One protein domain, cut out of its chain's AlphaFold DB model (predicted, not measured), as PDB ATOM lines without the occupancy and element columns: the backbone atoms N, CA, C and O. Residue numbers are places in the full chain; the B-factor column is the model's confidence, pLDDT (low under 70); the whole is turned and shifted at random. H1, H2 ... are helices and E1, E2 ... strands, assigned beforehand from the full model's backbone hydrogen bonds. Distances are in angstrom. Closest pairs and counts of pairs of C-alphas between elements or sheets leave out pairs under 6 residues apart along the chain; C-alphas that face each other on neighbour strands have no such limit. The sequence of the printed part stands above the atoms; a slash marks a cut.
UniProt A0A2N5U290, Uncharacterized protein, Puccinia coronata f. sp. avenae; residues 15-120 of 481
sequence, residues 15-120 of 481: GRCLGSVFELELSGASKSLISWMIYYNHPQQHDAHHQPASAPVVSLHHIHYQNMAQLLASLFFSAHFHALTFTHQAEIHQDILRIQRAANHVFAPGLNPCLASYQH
ATOM      1  N   GLY A  15      55.360 -54.334  16.913       39.62
ATOM      2  CA  GLY A  15      54.783 -53.055  17.362       39.62
ATOM      3  C   GLY A  15      53.997 -52.343  16.253       39.62
ATOM      4  O   GLY A  15      52.920 -51.799  16.484       39.62
ATOM      5  N   ARG A  16      54.456 -52.469  14.997       43.06
ATOM      6  CA  ARG A  16      53.763 -51.932  13.808       43.06
ATOM      7  C   ARG A  16      52.391 -52.571  13.566       43.06
ATOM      8  O   ARG A  16      51.501 -51.903  13.046       43.06
ATOM      9  N   CYS A  17      52.203 -53.832  13.961       43.53
ATOM     10  CA  CYS A  17      50.932 -54.538  13.792       43.53
ATOM     11  C   CYS A  17      49.899 -54.170  14.871       43.53
ATOM     12  O   CYS A  17      48.704 -54.268  14.616       43.53
ATOM     13  N   LEU A  18      50.320 -53.704  16.053       51.94
ATOM     14  CA  LEU A  18      49.412 -53.363  17.162       51.94
ATOM     15  C   LEU A  18      48.681 -52.034  16.942       51.94
ATOM     16  O   LEU A  18      47.486 -51.947  17.214       51.94
ATOM     17  N   GLY A  19      49.352 -51.038  16.355       50.72
ATOM     18  CA  GLY A  19      48.678 -49.834  15.862       50.72
ATOM     19  C   GLY A  19      47.587 -50.167  14.837       50.72
ATOM     20  O   GLY A  19      46.517 -49.572  14.871       50.72
ATOM     21  N   SER A  20      47.813 -51.189  13.999       50.94
ATOM     22  CA  SER A  20      46.814 -51.681  13.036       50.94
ATOM     23  C   SER A  20      45.646 -52.408  13.718       50.94
ATOM     24  O   SER A  20      44.524 -52.311  13.244       50.94
ATOM     25  N   VAL A  21      45.877 -53.102  14.843       52.97
ATOM     26  CA  VAL A  21      44.818 -53.732  15.660       52.97
ATOM     27  C   VAL A  21      43.888 -52.680  16.257       52.97
ATOM     28  O   VAL A  21      42.671 -52.817  16.163       52.97
ATOM     29  N   PHE A  22      44.447 -51.616  16.838       54.75
ATOM     30  CA  PHE A  22      43.641 -50.498  17.324       54.75
ATOM     31  C   PHE A  22      42.954 -49.762  16.167       54.75
ATOM     32  O   PHE A  22      41.795 -49.393  16.316       54.75
ATOM     33  N   GLU A  23      43.598 -49.593  15.005       55.78
ATOM     34  CA  GLU A  23      42.936 -49.044  13.810       55.78
ATOM     35  C   GLU A  23      41.760 -49.924  13.344       55.78
ATOM     36  O   GLU A  23      40.683 -49.394  13.078       55.78
ATOM     37  N   LEU A  24      41.923 -51.250  13.292       51.09
ATOM     38  CA  LEU A  24      40.892 -52.216  12.881       51.09
ATOM     39  C   LEU A  24      39.697 -52.255  13.848       51.09
ATOM     40  O   LEU A  24      38.555 -52.210  13.406       51.09
ATOM     41  N   GLU A  25      39.935 -52.278  15.159       53.72
ATOM     42  CA  GLU A  25      38.860 -52.356  16.163       53.72
ATOM     43  C   GLU A  25      38.188 -50.999  16.438       53.72
ATOM     44  O   GLU A  25      36.992 -50.935  16.720       53.72
ATOM     45  N   LEU A  26      38.918 -49.882  16.325       51.91
ATOM     46  CA  LEU A  26      38.329 -48.545  16.489       51.91
ATOM     47  C   LEU A  26      37.609 -48.055  15.226       51.91
ATOM     48  O   LEU A  26      36.743 -47.186  15.338       51.91
ATOM     49  N   SER A  27      37.917 -48.622  14.051       48.81
ATOM     50  CA  SER A  27      37.207 -48.331  12.793       48.81
ATOM     51  C   SER A  27      35.886 -49.099  12.633       48.81
ATOM     52  O   SER A  27      35.080 -48.739  11.774       48.81
ATOM     53  N   GLY A  28      35.600 -50.083  13.500       45.81
ATOM     54  CA  GLY A  28      34.362 -50.865  13.502       45.81
ATOM     55  C   GLY A  28      33.741 -51.013  14.895       45.81
ATOM     56  O   GLY A  28      34.210 -51.787  15.712       45.81
ATOM     57  N   ALA A  29      32.642 -50.298  15.158       36.66
ATOM     58  CA  ALA A  29      31.704 -50.479  16.283       36.66
ATOM     59  C   ALA A  29      32.230 -50.505  17.749       36.66
ATOM     60  O   ALA A  29      31.400 -50.438  18.656       36.66
ATOM     61  N   SER A  30      33.535 -50.506  18.042       48.00
ATOM     62  CA  SER A  30      34.075 -50.601  19.412       48.00
ATOM     63  C   SER A  30      34.744 -49.304  19.889       48.00
ATOM     64  O   SER A  30      35.901 -49.265  20.303       48.00
ATOM     65  N   LYS A  31      33.980 -48.201  19.941       49.97
ATOM     66  CA  LYS A  31      34.384 -46.995  20.706       49.97
ATOM     67  C   LYS A  31      34.521 -47.271  22.219       49.97
ATOM     68  O   LYS A  31      34.997 -46.420  22.968       49.97
ATOM     69  N   SER A  32      34.107 -48.457  22.672       50.38
ATOM     70  CA  SER A  32      34.129 -48.910  24.062       50.38
ATOM     71  C   SER A  32      35.492 -49.406  24.543       50.38
ATOM     72  O   SER A  32      35.709 -49.423  25.745       50.38
ATOM     73  N   LEU A  33      36.436 -49.789  23.678       53.19
ATOM     74  CA  LEU A  33      37.651 -50.458  24.171       53.19
ATOM     75  C   LEU A  33      38.481 -49.580  25.125       53.19
ATOM     76  O   LEU A  33      38.867 -50.001  26.213       53.19
ATOM     77  N   ILE A  34      38.688 -48.322  24.735       59.69
ATOM     78  CA  ILE A  34      39.467 -47.337  25.498       59.69
ATOM     79  C   ILE A  34      38.686 -46.866  26.736       59.69
ATOM     80  O   ILE A  34      39.241 -46.729  27.825       59.69
ATOM     81  N   SER A  35      37.380 -46.647  26.566       55.50
ATOM     82  CA  SER A  35      36.453 -46.116  27.574       55.50
ATOM     83  C   SER A  35      36.347 -46.969  28.845       55.50
ATOM     84  O   SER A  35      35.972 -46.466  29.898       55.50
ATOM     85  N   TRP A  36      36.677 -48.256  28.758       60.84
ATOM     86  CA  TRP A  36      36.560 -49.201  29.871       60.84
ATOM     87  C   TRP A  36      37.895 -49.515  30.557       60.84
ATOM     88  O   TRP A  36      37.908 -49.958  31.708       60.84
ATOM     89  N   MET A  37      39.016 -49.273  29.867       71.81
ATOM     90  CA  MET A  37      40.354 -49.324  30.463       71.81
ATOM     91  C   MET A  37      40.689 -48.049  31.239       71.81
ATOM     92  O   MET A  37      41.552 -48.079  32.113       71.81
ATOM     93  N   ILE A  38      40.006 -46.946  30.925       78.31
ATOM     94  CA  ILE A  38      40.094 -45.670  31.629       78.31
ATOM     95  C   ILE A  38      38.846 -45.506  32.502       78.31
ATOM     96  O   ILE A  38      37.740 -45.797  32.068       78.31
ATOM     97  N   TYR A  39      39.011 -45.054  33.738       80.38
ATOM     98  CA  TYR A  39      37.927 -44.853  34.695       80.38
ATOM     99  C   TYR A  39      38.086 -43.519  35.423       80.38
ATOM    100  O   TYR A  39      39.172 -42.937  35.456       80.38
ATOM    101  N   TYR A  40      36.999 -43.025  36.014       81.31
ATOM    102  CA  TYR A  40      37.053 -41.827  36.845       81.31
ATOM    103  C   TYR A  40      37.756 -42.113  38.170       81.31
ATOM    104  O   TYR A  40      37.316 -42.951  38.957       81.31
ATOM    105  N   ASN A  41      38.840 -41.388  38.415       76.88
ATOM    106  CA  ASN A  41      39.590 -41.434  39.654       76.88
ATOM    107  C   ASN A  41      38.826 -40.641  40.727       76.88
ATOM    108  O   ASN A  41      38.866 -39.412  40.732       76.88
ATOM    109  N   HIS A  42      38.082 -41.323  41.603       62.84
ATOM    110  CA  HIS A  42      37.441 -40.686  42.754       62.84
ATOM    111  C   HIS A  42      38.418 -40.667  43.947       62.84
ATOM    112  O   HIS A  42      38.689 -41.724  44.516       62.84
ATOM    113  N   PRO A  43      38.913 -39.492  44.386       43.62
ATOM    114  CA  PRO A  43      39.954 -39.379  45.416       43.62
ATOM    115  C   PRO A  43      39.529 -39.762  46.855       43.62
ATOM    116  O   PRO A  43      40.272 -39.496  47.791       43.62
ATOM    117  N   GLN A  44      38.366 -40.397  47.062       37.66
ATOM    118  CA  GLN A  44      37.851 -40.794  48.388       37.66
ATOM    119  C   GLN A  44      37.616 -42.308  48.579       37.66
ATOM    120  O   GLN A  44      37.053 -42.704  49.592       37.66
ATOM    121  N   GLN A  45      38.051 -43.179  47.661       41.62
ATOM    122  CA  GLN A  45      37.811 -44.637  47.745       41.62
ATOM    123  C   GLN A  45      39.056 -45.478  48.074       41.62
ATOM    124  O   GLN A  45      39.137 -46.647  47.701       41.62
ATOM    125  N   HIS A  46      40.036 -44.908  48.782       38.38
ATOM    126  CA  HIS A  46      41.191 -45.685  49.254       38.38
ATOM    127  C   HIS A  46      40.863 -46.646  50.411       38.38
ATOM    128  O   HIS A  46      41.640 -47.571  50.646       38.38
ATOM    129  N   ASP A  47      39.694 -46.507  51.044       31.47
ATOM    130  CA  ASP A  47      39.171 -47.466  52.013       31.47
ATOM    131  C   ASP A  47      38.041 -48.295  51.386       31.47
ATOM    132  O   ASP A  47      36.991 -47.780  51.016       31.47
ATOM    133  N   ALA A  48      38.327 -49.586  51.220       36.41
ATOM    134  CA  ALA A  48      37.418 -50.731  51.178       36.41
ATOM    135  C   ALA A  48      35.950 -50.525  50.713       36.41
ATOM    136  O   ALA A  48      35.131 -49.924  51.397       36.41
ATOM    137  N   HIS A  49      35.589 -51.253  49.647       39.50
ATOM    138  CA  HIS A  49      34.232 -51.755  49.375       39.50
ATOM    139  C   HIS A  49      33.137 -50.709  49.128       39.50
ATOM    140  O   HIS A  49      32.361 -50.400  50.021       39.50
ATOM    141  N   HIS A  50      33.024 -50.242  47.879       36.00
ATOM    142  CA  HIS A  50      31.761 -50.074  47.134       36.00
ATOM    143  C   HIS A  50      31.978 -49.130  45.948       36.00
ATOM    144  O   HIS A  50      31.907 -47.912  46.088       36.00
ATOM    145  N   GLN A  51      32.162 -49.674  44.742       39.22
ATOM    146  CA  GLN A  51      31.779 -48.927  43.544       39.22
ATOM    147  C   GLN A  51      30.286 -49.180  43.282       39.22
ATOM    148  O   GLN A  51      29.880 -50.342  43.211       39.22
ATOM    149  N   PRO A  52      29.448 -48.132  43.152       34.94
ATOM    150  CA  PRO A  52      28.046 -48.311  42.804       34.94
ATOM    151  C   PRO A  52      27.934 -48.971  41.427       34.94
ATOM    152  O   PRO A  52      28.788 -48.784  40.561       34.94
ATOM    153  N   ALA A  53      26.859 -49.731  41.218       39.72
ATOM    154  CA  ALA A  53      26.592 -50.573  40.046       39.72
ATOM    155  C   ALA A  53      26.486 -49.834  38.683       39.72
ATOM    156  O   ALA A  53      26.041 -50.420  37.699       39.72
ATOM    157  N   SER A  54      26.900 -48.569  38.609       45.94
ATOM    158  CA  SER A  54      26.851 -47.700  37.434       45.94
ATOM    159  C   SER A  54      27.961 -46.637  37.488       45.94
ATOM    160  O   SER A  54      27.682 -45.441  37.595       45.94
ATOM    161  N   ALA A  55      29.234 -47.042  37.451       51.16
ATOM    162  CA  ALA A  55      30.298 -46.079  37.163       51.16
ATOM    163  C   ALA A  55      30.036 -45.460  35.769       51.16
ATOM    164  O   ALA A  55      29.743 -46.207  34.831       51.16
ATOM    165  N   PRO A  56      30.084 -44.124  35.614       59.34
ATOM    166  CA  PRO A  56      29.805 -43.487  34.333       59.34
ATOM    167  C   PRO A  56      30.826 -43.940  33.286       59.34
ATOM    168  O   PRO A  56      32.036 -43.888  33.515       59.34
ATOM    169  N   VAL A  57      30.325 -44.392  32.134       67.44
ATOM    170  CA  VAL A  57      31.145 -44.794  30.983       67.44
ATOM    171  C   VAL A  57      31.987 -43.593  30.544       67.44
ATOM    172  O   VAL A  57      31.444 -42.522  30.261       67.44
ATOM    173  N   VAL A  58      33.314 -43.744  30.499       75.69
ATOM    174  CA  VAL A  58      34.219 -42.639  30.155       75.69
ATOM    175  C   VAL A  58      34.079 -42.320  28.670       75.69
ATOM    176  O   VAL A  58      34.522 -43.082  27.816       75.69
ATOM    177  N   SER A  59      33.466 -41.188  28.333       81.94
ATOM    178  CA  SER A  59      33.405 -40.729  26.942       81.94
ATOM    179  C   SER A  59      34.810 -40.457  26.394       81.94
ATOM    180  O   SER A  59      35.645 -39.889  27.098       81.94
ATOM    181  N   LEU A  60      35.050 -40.791  25.117       81.50
ATOM    182  CA  LEU A  60      36.311 -40.487  24.422       81.50
ATOM    183  C   LEU A  60      36.690 -39.003  24.541       81.50
ATOM    184  O   LEU A  60      37.861 -38.691  24.708       81.50
ATOM    185  N   HIS A  61      35.694 -38.109  24.561       85.12
ATOM    186  CA  HIS A  61      35.888 -36.663  24.694       85.12
ATOM    187  C   HIS A  61      36.529 -36.228  26.018       85.12
ATOM    188  O   HIS A  61      37.091 -35.140  26.085       85.12
ATOM    189  N   HIS A  62      36.436 -37.039  27.074       87.62
ATOM    190  CA  HIS A  62      37.063 -36.729  28.359       87.62
ATOM    191  C   HIS A  62      38.523 -37.186  28.423       87.62
ATOM    192  O   HIS A  62      39.251 -36.783  29.328       87.62
ATOM    193  N   ILE A  63      38.953 -38.038  27.493       88.75
ATOM    194  CA  ILE A  63      40.287 -38.630  27.486       88.75
ATOM    195  C   ILE A  63      41.247 -37.642  26.834       88.75
ATOM    196  O   ILE A  63      41.050 -37.227  25.694       88.75
ATOM    197  N   HIS A  64      42.294 -37.254  27.558       93.06
ATOM    198  CA  HIS A  64      43.324 -36.379  27.011       93.06
ATOM    199  C   HIS A  64      44.508 -37.195  26.482       93.06
ATOM    200  O   HIS A  64      44.692 -38.372  26.811       93.06
ATOM    201  N   TYR A  65      45.344 -36.539  25.681       92.12
ATOM    202  CA  TYR A  65      46.510 -37.125  25.029       92.12
ATOM    203  C   TYR A  65      47.415 -37.867  26.022       92.12
ATOM    204  O   TYR A  65      47.842 -38.993  25.766       92.12
ATOM    205  N   GLN A  66      47.676 -37.277  27.192       92.56
ATOM    206  CA  GLN A  66      48.598 -37.859  28.164       92.56
ATOM    207  C   GLN A  66      47.982 -39.036  28.935       92.56
ATOM    208  O   GLN A  66      48.718 -39.947  29.311       92.56
ATOM    209  N   ASN A  67      46.650 -39.089  29.096       90.94
ATOM    210  CA  ASN A  67      45.975 -40.284  29.621       90.94
ATOM    211  C   ASN A  67      46.152 -41.467  28.654       90.94
ATOM    212  O   ASN A  67      46.449 -42.579  29.087       90.94
ATOM    213  N   MET A  68      46.025 -41.218  27.345       87.56
ATOM    214  CA  MET A  68      46.253 -42.239  26.319       87.56
ATOM    215  C   MET A  68      47.720 -42.682  26.273       87.56
ATOM    216  O   MET A  68      48.005 -43.876  26.246       87.56
ATOM    217  N   ALA A  69      48.661 -41.736  26.326       90.00
ATOM    218  CA  ALA A  69      50.089 -42.044  26.342       90.00
ATOM    219  C   ALA A  69      50.483 -42.924  27.540       90.00
ATOM    220  O   ALA A  69      51.259 -43.865  27.383       90.00
ATOM    221  N   GLN A  70      49.919 -42.663  28.726       89.44
ATOM    222  CA  GLN A  70      50.123 -43.496  29.915       89.44
ATOM    223  C   GLN A  70      49.560 -44.911  29.741       89.44
ATOM    224  O   GLN A  70      50.246 -45.879  30.070       89.44
ATOM    225  N   LEU A  71      48.344 -45.033  29.200       85.44
ATOM    226  CA  LEU A  71      47.708 -46.322  28.930       85.44
ATOM    227  C   LEU A  71      48.550 -47.167  27.960       85.44
ATOM    228  O   LEU A  71      48.869 -48.315  28.260       85.44
ATOM    229  N   LEU A  72      48.957 -46.595  26.823       83.12
ATOM    230  CA  LEU A  72      49.751 -47.303  25.814       83.12
ATOM    231  C   LEU A  72      51.155 -47.652  26.322       83.12
ATOM    232  O   LEU A  72      51.630 -48.761  26.084       83.12
ATOM    233  N   ALA A  73      51.794 -46.756  27.082       84.56
ATOM    234  CA  ALA A  73      53.081 -47.037  27.718       84.56
ATOM    235  C   ALA A  73      52.998 -48.242  28.667       84.56
ATOM    236  O   ALA A  73      53.833 -49.147  28.600       84.56
ATOM    237  N   SER A  74      51.956 -48.294  29.501       82.50
ATOM    238  CA  SER A  74      51.724 -49.423  30.405       82.50
ATOM    239  C   SER A  74      51.437 -50.720  29.642       82.50
ATOM    240  O   SER A  74      51.997 -51.764  29.986       82.50
ATOM    241  N   LEU A  75      50.614 -50.664  28.592       77.00
ATOM    242  CA  LEU A  75      50.217 -51.848  27.829       77.00
ATOM    243  C   LEU A  75      51.352 -52.449  27.001       77.00
ATOM    244  O   LEU A  75      51.472 -53.672  26.946       77.00
ATOM    245  N   PHE A  76      52.157 -51.611  26.347       76.31
ATOM    246  CA  PHE A  76      53.188 -52.070  25.414       76.31
ATOM    247  C   PHE A  76      54.544 -52.273  26.077       76.31
ATOM    248  O   PHE A  76      55.245 -53.226  25.749       76.31
ATOM    249  N   PHE A  77      54.897 -51.421  27.038       79.31
ATOM    250  CA  PHE A  77      56.236 -51.407  27.625       79.31
ATOM    251  C   PHE A  77      56.256 -51.759  29.111       79.31
ATOM    252  O   PHE A  77      57.336 -51.883  29.678       79.31
ATOM    253  N   SER A  78      55.092 -51.933  29.754       81.94
ATOM    254  CA  SER A  78      55.006 -52.172  31.206       81.94
ATOM    255  C   SER A  78      55.814 -51.148  32.006       81.94
ATOM    256  O   SER A  78      56.499 -51.487  32.968       81.94
ATOM    257  N   ALA A  79      55.757 -49.889  31.570       83.31
ATOM    258  CA  ALA A  79      56.506 -48.779  32.138       83.31
ATOM    259  C   ALA A  79      55.690 -47.486  32.064       83.31
ATOM    260  O   ALA A  79      54.776 -47.340  31.249       83.31
ATOM    261  N   HIS A  80      56.035 -46.518  32.911       86.56
ATOM    262  CA  HIS A  80      55.473 -45.175  32.810       86.56
ATOM    263  C   HIS A  80      56.013 -44.462  31.567       86.56
ATOM    264  O   HIS A  80      57.197 -44.562  31.261       86.56
ATOM    265  N   PHE A  81      55.169 -43.671  30.899       87.50
ATOM    266  CA  PHE A  81      55.529 -42.959  29.664       87.50
ATOM    267  C   PHE A  81      56.834 -42.144  29.776       87.50
ATOM    268  O   PHE A  81      57.686 -42.204  28.895       87.50
ATOM    269  N   HIS A  82      57.036 -41.441  30.894       87.75
ATOM    270  CA  HIS A  82      58.234 -40.625  31.131       87.75
ATOM    271  C   HIS A  82      59.521 -41.444  31.320       87.75
ATOM    272  O   HIS A  82      60.605 -40.898  31.160       87.75
ATOM    273  N   ALA A  83      59.413 -42.733  31.655       86.25
ATOM    274  CA  ALA A  83      60.555 -43.632  31.812       86.25
ATOM    275  C   ALA A  83      60.989 -44.282  30.483       86.25
ATOM    276  O   ALA A  83      61.980 -45.007  30.443       86.25
ATOM    277  N   LEU A  84      60.241 -44.056  29.399       82.44
ATOM    278  CA  LEU A  84      60.550 -44.604  28.082       82.44
ATOM    279  C   LEU A  84      61.653 -43.813  27.374       82.44
ATOM    280  O   LEU A  84      61.792 -42.605  27.556       82.44
ATOM    281  N   THR A  85      62.395 -44.497  26.504       84.38
ATOM    282  CA  THR A  85      63.356 -43.871  25.588       84.38
ATOM    283  C   THR A  85      62.634 -42.964  24.591       84.38
ATOM    284  O   THR A  85      61.455 -43.162  24.289       84.38
ATOM    285  N   PHE A  86      63.353 -41.997  24.013       85.12
ATOM    286  CA  PHE A  86      62.793 -41.093  23.002       85.12
ATOM    287  C   PHE A  86      62.169 -41.851  21.814       85.12
ATOM    288  O   PHE A  86      61.095 -41.487  21.340       85.12
ATOM    289  N   THR A  87      62.791 -42.954  21.386       84.12
ATOM    290  CA  THR A  87      62.268 -43.819  20.318       84.12
ATOM    291  C   THR A  87      60.913 -44.423  20.685       84.12
ATOM    292  O   THR A  87      59.965 -44.299  19.916       84.12
ATOM    293  N   HIS A  88      60.780 -45.015  21.875       82.25
ATOM    294  CA  HIS A  88      59.516 -45.611  22.319       82.25
ATOM    295  C   HIS A  88      58.425 -44.554  22.563       82.25
ATOM    296  O   HIS A  88      57.253 -44.791  22.278       82.25
ATOM    297  N   GLN A  89      58.787 -43.358  23.037       86.38
ATOM    298  CA  GLN A  89      57.838 -42.242  23.144       86.38
ATOM    299  C   GLN A  89      57.326 -41.797  21.767       86.38
ATOM    300  O   GLN A  89      56.131 -41.530  21.612       86.38
ATOM    301  N   ALA A  90      58.202 -41.755  20.758       86.12
ATOM    302  CA  ALA A  90      57.823 -41.442  19.384       86.12
ATOM    303  C   ALA A  90      56.913 -42.522  18.771       86.12
ATOM    304  O   ALA A  90      55.966 -42.184  18.061       86.12
ATOM    305  N   GLU A  91      57.140 -43.803  19.078       82.62
ATOM    306  CA  GLU A  91      56.247 -44.901  18.673       82.62
ATOM    307  C   GLU A  91      54.843 -44.736  19.267       82.62
ATOM    308  O   GLU A  91      53.860 -44.747  18.525       82.62
ATOM    309  N   ILE A  92      54.739 -44.461  20.572       84.19
ATOM    310  CA  ILE A  92      53.449 -44.189  21.227       84.19
ATOM    311  C   ILE A  92      52.751 -42.988  20.588       84.19
ATOM    312  O   ILE A  92      51.545 -43.031  20.360       84.19
ATOM    313  N   HIS A  93      53.487 -41.920  20.268       88.94
ATOM    314  CA  HIS A  93      52.910 -40.770  19.575       88.94
ATOM    315  C   HIS A  93      52.291 -41.172  18.227       88.94
ATOM    316  O   HIS A  93      51.160 -40.790  17.926       88.94
ATOM    317  N   GLN A  94      52.991 -41.991  17.437       85.06
ATOM    318  CA  GLN A  94      52.459 -42.503  16.173       85.06
ATOM    319  C   GLN A  94      51.200 -43.354  16.379       85.06
ATOM    320  O   GLN A  94      50.242 -43.202  15.620       85.06
ATOM    321  N   ASP A  95      51.165 -44.204  17.405       80.25
ATOM    322  CA  ASP A  95      49.988 -45.015  17.730       80.25
ATOM    323  C   ASP A  95      48.792 -44.168  18.171       80.25
ATOM    324  O   ASP A  95      47.665 -44.421  17.744       80.25
ATOM    325  N   ILE A  96      49.016 -43.099  18.939       85.19
ATOM    326  CA  ILE A  96      47.955 -42.150  19.294       85.19
ATOM    327  C   ILE A  96      47.381 -41.494  18.034       85.19
ATOM    328  O   ILE A  96      46.163 -41.415  17.887       85.19
ATOM    329  N   LEU A  97      48.225 -41.082  17.081       86.38
ATOM    330  CA  LEU A  97      47.757 -40.509  15.813       86.38
ATOM    331  C   LEU A  97      46.937 -41.508  14.983       86.38
ATOM    332  O   LEU A  97      45.968 -41.112  14.332       86.38
ATOM    333  N   ARG A  98      47.308 -42.795  14.994       79.50
ATOM    334  CA  ARG A  98      46.527 -43.879  14.370       79.50
ATOM    335  C   ARG A  98      45.151 -44.019  15.021       79.50
ATOM    336  O   ARG A  98      44.137 -43.992  14.327       79.50
ATOM    337  N   ILE A  99      45.114 -44.067  16.352       78.75
ATOM    338  CA  ILE A  99      43.884 -44.128  17.154       78.75
ATOM    339  C   ILE A  99      42.983 -42.925  16.867       78.75
ATOM    340  O   ILE A  99      41.789 -43.101  16.642       78.75
ATOM    341  N   GLN A 100      43.536 -41.711  16.825       84.94
ATOM    342  CA  GLN A 100      42.775 -40.494  16.538       84.94
ATOM    343  C   GLN A 100      42.131 -40.524  15.145       84.94
ATOM    344  O   GLN A 100      40.971 -40.137  14.990       84.94
ATOM    345  N   ARG A 101      42.866 -41.020  14.139       84.00
ATOM    346  CA  ARG A 101      42.351 -41.210  12.774       84.00
ATOM    347  C   ARG A 101      41.232 -42.248  12.736       84.00
ATOM    348  O   ARG A 101      40.174 -41.964  12.185       84.00
ATOM    349  N   ALA A 102      41.436 -43.411  13.352       74.88
ATOM    350  CA  ALA A 102      40.449 -44.492  13.361       74.88
ATOM    351  C   ALA A 102      39.176 -44.128  14.142       74.88
ATOM    352  O   ALA A 102      38.069 -44.404  13.691       74.88
ATOM    353  N   ALA A 103      39.320 -43.454  15.286       76.38
ATOM    354  CA  ALA A 103      38.199 -43.022  16.118       76.38
ATOM    355  C   ALA A 103      37.491 -41.760  15.589       76.38
ATOM    356  O   ALA A 103      36.452 -41.379  16.137       76.38
ATOM    357  N   ASN A 104      38.052 -41.103  14.563       83.50
ATOM    358  CA  ASN A 104      37.663 -39.771  14.100       83.50
ATOM    359  C   ASN A 104      37.524 -38.771  15.268       83.50
ATOM    360  O   ASN A 104      36.510 -38.087  15.419       83.50
ATOM    361  N   HIS A 105      38.521 -38.753  16.156       84.81
ATOM    362  CA  HIS A 105      38.524 -37.945  17.374       84.81
ATOM    363  C   HIS A 105      39.940 -37.475  17.704       84.81
ATOM    364  O   HIS A 105      40.883 -38.255  17.635       84.81
ATOM    365  N   VAL A 106      40.095 -36.209  18.091       90.06
ATOM    366  CA  VAL A 106      41.377 -35.631  18.514       90.06
ATOM    367  C   VAL A 106      41.357 -35.457  20.026       90.06
ATOM    368  O   VAL A 106      40.507 -34.736  20.545       90.06
ATOM    369  N   PHE A 107      42.292 -36.102  20.724       90.00
ATOM    370  CA  PHE A 107      42.397 -35.983  22.175       90.00
ATOM    371  C   PHE A 107      42.891 -34.591  22.570       90.00
ATOM    372  O   PHE A 107      43.835 -34.065  21.974       90.00
ATOM    373  N   ALA A 108      42.279 -34.008  23.600       93.44
ATOM    374  CA  ALA A 108      42.712 -32.723  24.137       93.44
ATOM    375  C   ALA A 108      44.155 -32.809  24.681       93.44
ATOM    376  O   ALA A 108      44.570 -33.873  25.156       93.44
ATOM    377  N   PRO A 109      44.943 -31.721  24.623       94.25
ATOM    378  CA  PRO A 109      46.307 -31.724  25.139       94.25
ATOM    379  C   PRO A 109      46.349 -31.887  26.668       94.25
ATOM    380  O   PRO A 109      45.406 -31.551  27.386       94.25
ATOM    381  N   GLY A 110      47.485 -32.372  27.172       92.25
ATOM    382  CA  GLY A 110      47.741 -32.533  28.605       92.25
ATOM    383  C   GLY A 110      47.123 -33.792  29.217       92.25
ATOM    384  O   GLY A 110      46.804 -34.758  28.520       92.25
ATOM    385  N   LEU A 111      46.993 -33.780  30.543       92.19
ATOM    386  CA  LEU A 111      46.454 -34.870  31.356       92.19
ATOM    387  C   LEU A 111      45.108 -34.447  31.947       92.19
ATOM    388  O   LEU A 111      45.014 -33.376  32.542       92.19
ATOM    389  N   ASN A 112      44.088 -35.297  31.842       92.31
ATOM    390  CA  ASN A 112      42.886 -35.160  32.656       92.31
ATOM    391  C   ASN A 112      43.122 -35.860  34.011       92.31
ATOM    392  O   ASN A 112      43.208 -37.091  34.029       92.31
ATOM    393  N   PRO A 113      43.234 -35.125  35.138       89.50
ATOM    394  CA  PRO A 113      43.535 -35.709  36.449       89.50
ATOM    395  C   PRO A 113      42.353 -36.482  37.049       89.50
ATOM    396  O   PRO A 113      42.541 -37.294  37.952       89.50
ATOM    397  N   CYS A 114      41.136 -36.258  36.545       89.12
ATOM    398  CA  CYS A 114      39.947 -36.987  36.970       89.12
ATOM    399  C   CYS A 114      39.881 -38.398  36.377       89.12
ATOM    400  O   CYS A 114      38.978 -39.149  36.732       89.12
ATOM    401  N   LEU A 115      40.790 -38.755  35.466       87.56
ATOM    402  CA  LEU A 115      40.823 -40.054  34.808       87.56
ATOM    403  C   LEU A 115      42.093 -40.824  35.172       87.56
ATOM    404  O   LEU A 115      43.199 -40.289  35.128       87.56
ATOM    405  N   ALA A 116      41.924 -42.108  35.464       85.31
ATOM    406  CA  ALA A 116      42.995 -43.081  35.641       85.31
ATOM    407  C   ALA A 116      42.805 -44.245  34.662       85.31
ATOM    408  O   ALA A 116      41.722 -44.429  34.113       85.31
ATOM    409  N   SER A 117      43.853 -45.031  34.425       83.56
ATOM    410  CA  SER A 117      43.779 -46.252  33.613       83.56
ATOM    411  C   SER A 117      44.124 -47.473  34.451       83.56
ATOM    412  O   SER A 117      44.928 -47.374  35.375       83.56
ATOM    413  N   TYR A 118      43.525 -48.622  34.138       81.12
ATOM    414  CA  TYR A 118      43.984 -49.897  34.683       81.12
ATOM    415  C   TYR A 118      45.337 -50.240  34.074       81.12
ATOM    416  O   TYR A 118      45.469 -50.330  32.852       81.12
ATOM    417  N   GLN A 119      46.333 -50.436  34.930       82.38
ATOM    418  CA  GLN A 119      47.707 -50.698  34.527       82.38
ATOM    419  C   GLN A 119      48.154 -51.984  35.201       82.38
ATOM    420  O   GLN A 119      49.041 -51.970  36.040       82.38
ATOM    421  N   HIS A 120      47.526 -53.116  34.869       79.44
ATOM    422  CA  HIS A 120      47.724 -54.378  35.596       79.44
ATOM    423  C   HIS A 120      49.190 -54.797  35.721       79.44
ATOM    424  O   HIS A 120      49.548 -55.408  36.726       79.44
TER     425      HIS A 120
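This is residues 15 to 120 of the 481 residues of an uncharacterized protein of Puccinia coronata f. sp. avenae (UniProt A0A2N5U290). H3 lies in the middle, crossing H4 and packing on the small antiparallel sheet E1 - E2; H1 runs alongside H4, and residues 44 to 54 stick out. The printed part has 106 residues, mostly helix in class, with H1 H2 E1 H3 H4 E2 in order. It is compact: radius of gyration of the C-alphas 14.2 A, spans 41 by 33 by 23 A.

H1, residues 15 to 26, touches H4, residues 86 to 103, at a shallow tilt of 21 degrees; C-alphas 23 and 102 are closest, 5.2 A. E1, residues 38 to 40, is antiparallel to E2, residues 115 to 117; N 39 and O 116 are 2.8 A apart. H3, residues 65 to 77, touches H4 at a steep tilt of 64 degrees; C-alphas 69 and 92 are closest, 6.5 A.

H1 begins at C-alpha 15, (54.783, -53.055, 17.362); H2 is residues 32 to 37; E2 ends at C-alpha 117, (43.779, -46.252, 33.613).

Links E1 to H3 and H4 to E2 are long. pLDDT is under 70 in residues 15 to 36 and 42 to 57.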